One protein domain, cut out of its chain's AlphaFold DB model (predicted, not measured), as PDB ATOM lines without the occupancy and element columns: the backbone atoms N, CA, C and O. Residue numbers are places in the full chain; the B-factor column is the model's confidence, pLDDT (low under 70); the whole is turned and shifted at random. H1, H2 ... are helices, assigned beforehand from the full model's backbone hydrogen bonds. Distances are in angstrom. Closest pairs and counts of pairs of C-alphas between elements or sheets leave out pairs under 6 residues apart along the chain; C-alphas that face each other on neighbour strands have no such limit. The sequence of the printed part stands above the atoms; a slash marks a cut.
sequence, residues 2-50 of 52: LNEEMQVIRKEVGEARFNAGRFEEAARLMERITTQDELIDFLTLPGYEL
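This is residues 2 to 50 of the 52 residues of the protein "Malate synthase A" of Serratia rubidaea (UniProt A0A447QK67). Two helices, H1 and H3, run opposite ways, with short H2 making the turn at one end; at the far end of H3 residues 35 to 40, of which 35 belongs to H3, stick out before the chain folds back to short H4. It is a loose, flat, all-helix arrangement of 49 printed residues, in the order H1, H2, H3, H4, with a radius of gyration of the C-alphas of 12.4 A and spans of 34 by 21 by 11 A.

Start at H1, residues 2 to 13; its closest C-alpha to H2, residues 15 to 20, is Arg 10, 5.7 A from Phe 18: close but not clearly touching, about perpendicular at 76 degrees. Residues 2 to 6 of H1 only just touch residues 27 to 31 of H3, residues 23 to 35, with 3 pairs of C-alphas within 8 A, the closest Leu 2 and Ala 27 at 7.5 A; the tilt is shallow, 30 degrees, opposite ways. H2 and H3 meet only through their link. H4, residues 44 to 48, is close to but not clearly touching H3, the closest C-alphas being Gly 47 and Leu 29, 7.5 A; it is apart from H1 and H2. In H1, H2, H3 and H4 every O i to N i+4 pair is within hydrogen-bond range.

Find C-alpha 2 at (9.557, 7.490, -20.402); H1 runs 16.4 A from there. H3 spans 18.0 A, and H4 ends at C-alpha 48, (-9.725, 12.167, -10.956).

The C-alphas farthest apart, Ala 16 and Glu 38, are 35.9 A apart. The printed part has no cut, no link is long, and no printed residue is under 70 in pLDDT.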
ATOM      1  N   LEU A   2      10.754   8.080 -21.046       92.00
ATOM      2  CA  LEU A   2       9.557   7.490 -20.402       92.00
ATOM      3  C   LEU A   2       9.319   6.020 -20.798       92.00
ATOM      4  O   LEU A   2       9.198   5.161 -19.933       92.00
ATOM      5  N   ASN A   3       9.353   5.703 -22.095       92.38
ATOM      6  CA  ASN A   3       9.191   4.321 -22.567       92.38
ATOM      7  C   ASN A   3      10.306   3.368 -22.108       92.38
ATOM      8  O   ASN A   3      10.050   2.179 -21.944       92.38
ATOM      9  N   GLU A   4      11.527   3.867 -21.911       94.81
ATOM     10  CA  GLU A   4      12.660   3.059 -21.440       94.81
ATOM     11  C   GLU A   4      12.468   2.706 -19.961       94.81
ATOM     12  O   GLU A   4      12.541   1.532 -19.599       94.81
ATOM     13  N   GLU A   5      12.097   3.689 -19.137       95.56
ATOM     14  CA  GLU A   5      11.785   3.491 -17.716       95.56
ATOM     15  C   GLU A   5      10.572   2.573 -17.518       95.56
ATOM     16  O   GLU A   5      10.555   1.733 -16.619       95.56
ATOM     17  N   MET A   6       9.585   2.624 -18.416       95.38
ATOM     18  CA  MET A   6       8.465   1.679 -18.398       95.38
ATOM     19  C   MET A   6       8.916   0.224 -18.588       95.38
ATOM     20  O   MET A   6       8.341  -0.678 -17.976       95.38
ATOM     21  N   GLN A   7       9.965  -0.029 -19.382       95.69
ATOM     22  CA  GLN A   7      10.543  -1.373 -19.494       95.69
ATOM     23  C   GLN A   7      11.297  -1.786 -18.228       95.69
ATOM     24  O   GLN A   7      11.307  -2.972 -17.897       95.69
ATOM     25  N   VAL A   8      11.911  -0.840 -17.513       96.44
ATOM     26  CA  VAL A   8      12.540  -1.100 -16.209       96.44
ATOM     27  C   VAL A   8      11.474  -1.507 -15.196       96.44
ATOM     28  O   VAL A   8      11.559  -2.602 -14.644       96.44
ATOM     29  N   ILE A   9      10.406  -0.715 -15.059       94.31
ATOM     30  CA  ILE A   9       9.275  -1.018 -14.170       94.31
ATOM     31  C   ILE A   9       8.705  -2.401 -14.490       94.31
ATOM     32  O   ILE A   9       8.522  -3.215 -13.586       94.31
ATOM     33  N   ARG A  10       8.479  -2.714 -15.773       95.25
ATOM     34  CA  ARG A  10       7.967  -4.024 -16.205       95.25
ATOM     35  C   ARG A  10       8.848  -5.187 -15.747       95.25
ATOM     36  O   ARG A  10       8.317  -6.230 -15.364       95.25
ATOM     37  N   LYS A  11      10.174  -5.020 -15.769       96.62
ATOM     38  CA  LYS A  11      11.129  -6.025 -15.276       96.62
ATOM     39  C   LYS A  11      11.113  -6.137 -13.751       96.62
ATOM     40  O   LYS A  11      11.213  -7.248 -13.246       96.62
ATOM     41  N   GLU A  12      10.964  -5.027 -13.032       96.38
ATOM     42  CA  GLU A  12      10.964  -5.002 -11.564       96.38
ATOM     43  C   GLU A  12       9.688  -5.580 -10.951       96.38
ATOM     44  O   GLU A  12       9.750  -6.379 -10.017       96.38
ATOM     45  N   VAL A  13       8.516  -5.198 -11.471       94.88
ATOM     46  CA  VAL A  13       7.230  -5.667 -10.931       94.88
ATOM     47  C   VAL A  13       6.803  -7.021 -11.508       94.88
ATOM     48  O   VAL A  13       5.936  -7.681 -10.933       94.88
ATOM     49  N   GLY A  14       7.412  -7.435 -12.624       96.06
ATOM     50  CA  GLY A  14       7.090  -8.646 -13.374       96.06
ATOM     51  C   GLY A  14       5.878  -8.488 -14.301       96.06
ATOM     52  O   GLY A  14       4.964  -7.703 -14.041       96.06
ATOM     53  N   GLU A  15       5.838  -9.276 -15.383       94.19
ATOM     54  CA  GLU A  15       4.807  -9.147 -16.427       94.19
ATOM     55  C   GLU A  15       3.378  -9.272 -15.899       94.19
ATOM     56  O   GLU A  15       2.525  -8.476 -16.278       94.19
ATOM     57  N   ALA A  16       3.104 -10.234 -15.015       94.06
ATOM     58  CA  ALA A  16       1.752 -10.459 -14.513       94.06
ATOM     59  C   ALA A  16       1.205  -9.232 -13.764       94.06
ATOM     60  O   ALA A  16       0.069  -8.823 -13.994       94.06
ATOM     61  N   ARG A  17       2.025  -8.607 -12.908       94.81
ATOM     62  CA  ARG A  17       1.631  -7.409 -12.154       94.81
ATOM     63  C   ARG A  17       1.577  -6.175 -13.044       94.81
ATOM     64  O   ARG A  17       0.695  -5.343 -12.856       94.81
ATOM     65  N   PHE A  18       2.494  -6.061 -14.000       95.12
ATOM     66  CA  PHE A  18       2.495  -4.967 -14.962       95.12
ATOM     67  C   PHE A  18       1.236  -4.996 -15.840       95.12
ATOM     68  O   PHE A  18       0.537  -3.995 -15.936       95.12
ATOM     69  N   ASN A  19       0.908  -6.156 -16.414       92.88
ATOM     70  CA  ASN A  19      -0.242  -6.323 -17.304       92.88
ATOM     71  C   ASN A  19      -1.586  -6.252 -16.550       92.88
ATOM     72  O   ASN A  19      -2.589  -5.862 -17.137       92.88
ATOM     73  N   ALA A  20      -1.626  -6.631 -15.266       94.50
ATOM     74  CA  ALA A  20      -2.824  -6.502 -14.430       94.50
ATOM     75  C   ALA A  20      -3.022  -5.086 -13.854       94.50
ATOM     76  O   ALA A  20      -4.105  -4.759 -13.370       94.50
ATOM     77  N   GLY A  21      -1.973  -4.260 -13.849       93.25
ATOM     78  CA  GLY A  21      -2.017  -2.883 -13.371       93.25
ATOM     79  C   GLY A  21      -2.359  -1.881 -14.475       93.25
ATOM     80  O   GLY A  21      -2.290  -2.175 -15.663       93.25
ATOM     81  N   ARG A  22      -2.658  -0.640 -14.079       94.44
ATOM     82  CA  ARG A  22      -2.951   0.480 -14.996       94.44
ATOM     83  C   ARG A  22      -1.691   1.284 -15.358       94.44
ATOM     84  O   ARG A  22      -1.723   2.510 -15.414       94.44
ATOM     85  N   PHE A  23      -0.555   0.609 -15.560       94.25
ATOM     86  CA  PHE A  23       0.737   1.274 -15.796       94.25
ATOM     87  C   PHE A  23       0.768   2.044 -17.119       94.25
ATOM     88  O   PHE A  23       1.307   3.144 -17.176       94.25
ATOM     89  N   GLU A  24       0.147   1.511 -18.171       92.62
ATOM     90  CA  GLU A  24       0.058   2.216 -19.453       92.62
ATOM     91  C   GLU A  24      -0.787   3.491 -19.367       92.62
ATOM     92  O   GLU A  24      -0.449   4.508 -19.968       92.62
ATOM     93  N   GLU A  25      -1.885   3.458 -18.611       92.19
ATOM     94  CA  GLU A  25      -2.722   4.639 -18.388       92.19
ATOM     95  C   GLU A  25      -1.981   5.693 -17.566       92.19
ATOM     96  O   GLU A  25      -2.019   6.874 -17.906       92.19
ATOM     97  N   ALA A  26      -1.244   5.263 -16.537       93.94
ATOM     98  CA  ALA A  26      -0.389   6.143 -15.753       93.94
ATOM     99  C   ALA A  26       0.711   6.790 -16.612       93.94
ATOM    100  O   ALA A  26       0.950   7.989 -16.485       93.94
ATOM    101  N   ALA A  27       1.337   6.036 -17.522       94.88
ATOM    102  CA  ALA A  27       2.349   6.566 -18.434       94.88
ATOM    103  C   ALA A  27       1.768   7.616 -19.392       94.88
ATOM    104  O   ALA A  27       2.352   8.685 -19.542       94.88
ATOM    105  N   ARG A  28       0.587   7.360 -19.973       92.88
ATOM    106  CA  ARG A  28      -0.112   8.340 -20.825       92.88
ATOM    107  C   ARG A  28      -0.478   9.612 -20.063       92.88
ATOM    108  O   ARG A  28      -0.334  10.710 -20.594       92.88
ATOM    109  N   LEU A  29      -0.938   9.481 -18.816       92.94
ATOM    110  CA  LEU A  29      -1.212  10.635 -17.961       92.94
ATOM    111  C   LEU A  29       0.073  11.425 -17.678       92.94
ATOM    112  O   LEU A  29       0.067  12.645 -17.811       92.94
ATOM    113  N   MET A  30       1.164  10.734 -17.338       94.12
ATOM    114  CA  MET A  30       2.465  11.341 -17.061       94.12
ATOM    115  C   MET A  30       3.021  12.085 -18.279       94.12
ATOM    116  O   MET A  30       3.480  13.215 -18.143       94.12
ATOM    117  N   GLU A  31       2.944  11.486 -19.468       94.31
ATOM    118  CA  GLU A  31       3.344  12.128 -20.720       94.31
ATOM    119  C   GLU A  31       2.546  13.417 -20.925       94.31
ATOM    120  O   GLU A  31       3.134  14.492 -20.991       94.31
ATOM    121  N   ARG A  32       1.210  13.338 -20.870       91.44
ATOM    122  CA  ARG A  32       0.338  14.503 -21.055       91.44
ATOM    123  C   ARG A  32       0.702  15.662 -20.124       91.44
ATOM    124  O   ARG A  32       0.845  16.776 -20.602       91.44
ATOM    125  N   ILE A  33       0.855  15.419 -18.822       92.25
ATOM    126  CA  ILE A  33       1.081  16.508 -17.852       92.25
ATOM    127  C   ILE A  33       2.506  17.074 -17.886       92.25
ATOM    128  O   ILE A  33       2.728  18.173 -17.390       92.25
ATOM    129  N   THR A  34       3.477  16.325 -18.421       92.81
ATOM    130  CA  THR A  34       4.885  16.756 -18.470       92.81
ATOM    131  C   THR A  34       5.303  17.330 -19.819       92.81
ATOM    132  O   THR A  34       6.304  18.039 -19.875       92.81
ATOM    133  N   THR A  35       4.555  17.055 -20.892       93.75
ATOM    134  CA  THR A  35       4.838  17.570 -22.242       93.75
ATOM    135  C   THR A  35       3.835  18.617 -22.722       93.75
ATOM    136  O   THR A  35       3.899  19.020 -23.880       93.75
ATOM    137  N   GLN A  36       2.872  19.018 -21.889       91.94
ATOM    138  CA  GLN A  36       1.958  20.116 -22.201       91.94
ATOM    139  C   GLN A  36       2.698  21.459 -22.232       91.94
ATOM    140  O   GLN A  36       3.598  21.697 -21.428       91.94
ATOM    141  N   ASP A  37       2.287  22.341 -23.149       91.50
ATOM    142  CA  ASP A  37       2.853  23.693 -23.276       91.50
ATOM    143  C   ASP A  37       2.597  24.537 -22.017       91.50
ATOM    144  O   ASP A  37       3.423  25.363 -21.626       91.50
ATOM    145  N   GLU A  38       1.452  24.308 -21.370       92.56
ATOM    146  CA  GLU A  38       1.069  24.945 -20.115       92.56
ATOM    147  C   GLU A  38       1.260  23.985 -18.941       92.56
ATOM    148  O   GLU A  38       0.792  22.843 -18.955       92.56
ATOM    149  N   LEU A  39       1.925  24.473 -17.893       90.94
ATOM    150  CA  LEU A  39       2.050  23.744 -16.640       90.94
ATOM    151  C   LEU A  39       0.698  23.741 -15.923       90.94
ATOM    152  O   LEU A  39       0.220  24.787 -15.489       90.94
ATOM    153  N   ILE A  40       0.107  22.560 -15.770       88.81
ATOM    154  CA  ILE A  40      -1.118  22.392 -14.987       88.81
ATOM    155  C   ILE A  40      -0.839  22.532 -13.485       88.81
ATOM    156  O   ILE A  40       0.198  22.090 -12.990       88.81
ATOM    157  N   ASP A  41      -1.808  23.067 -12.744       89.75
ATOM    158  CA  ASP A  41      -1.652  23.298 -11.302       89.75
ATOM    159  C   ASP A  41      -1.544  21.990 -10.502       89.75
ATOM    160  O   ASP A  41      -0.756  21.883  -9.562       89.75
ATOM    161  N   PHE A  42      -2.339  20.977 -10.870       92.38
ATOM    162  CA  PHE A  42      -2.404  19.714 -10.140       92.38
ATOM    163  C   PHE A  42      -2.651  18.520 -11.056       92.38
ATOM    164  O   PHE A  42      -3.641  18.470 -11.782       92.38
ATOM    165  N   LEU A  43      -1.823  17.481 -10.907       91.25
ATOM    166  CA  LEU A  43      -2.015  16.185 -11.574       91.25
ATOM    167  C   LEU A  43      -3.316  15.477 -11.163       91.25
ATOM    168  O   LEU A  43      -3.786  14.578 -11.858       91.25
ATOM    169  N   THR A  44      -3.898  15.852 -10.022       93.31
ATOM    170  CA  THR A  44      -5.119  15.231  -9.506       93.31
ATOM    171  C   THR A  44      -6.339  15.596 -10.334       93.31
ATOM    172  O   THR A  44      -7.208  14.749 -10.469       93.31
ATOM    173  N   LEU A  45      -6.405  16.779 -10.949       90.38
ATOM    174  CA  LEU A  45      -7.529  17.144 -11.820       90.38
ATOM    175  C   LEU A  45      -7.692  16.137 -12.976       90.38
ATOM    176  O   LEU A  45      -8.715  15.453 -13.017       90.38
ATOM    177  N   PRO A  46      -6.675  15.921 -13.837       88.69
ATOM    178  CA  PRO A  46      -6.760  14.908 -14.881       88.69
ATOM    179  C   PRO A  46      -6.762  13.468 -14.348       88.69
ATOM    180  O   PRO A  46      -7.228  12.563 -15.034       88.69
ATOM    181  N   GLY A  47      -6.208  13.223 -13.157       90.25
ATOM    182  CA  GLY A  47      -6.223  11.900 -12.531       90.25
ATOM    183  C   GLY A  47      -7.611  11.487 -12.036       90.25
ATOM    184  O   GLY A  47      -7.993  10.329 -12.186       90.25
ATOM    185  N   TYR A  48      -8.383  12.422 -11.480       92.81
ATOM    186  CA  TYR A  48      -9.725  12.167 -10.956       92.81
ATOM    187  C   TYR A  48     -10.734  11.846 -12.062       92.81
ATOM    188  O   TYR A  48     -11.631  11.037 -11.839       92.81
ATOM    189  N   GLU A  49     -10.556  12.390 -13.269       88.38
ATOM    190  CA  GLU A  49     -11.363  12.030 -14.448       88.38
ATOM    191  C   GLU A  49     -11.282  10.528 -14.792       88.38
ATOM    192  O   GLU A  49     -12.178   9.988 -15.437       88.38
ATOM    193  N   LEU A  50     -10.229   9.833 -14.343       87.44
ATOM    194  CA  LEU A  50      -9.983   8.411 -14.608       87.44
ATOM    195  C   LEU A  50     -10.541   7.464 -13.525       87.44
ATOM    196  O   LEU A  50     -10.279   6.256 -13.591       87.44
TER     197      LEU A  50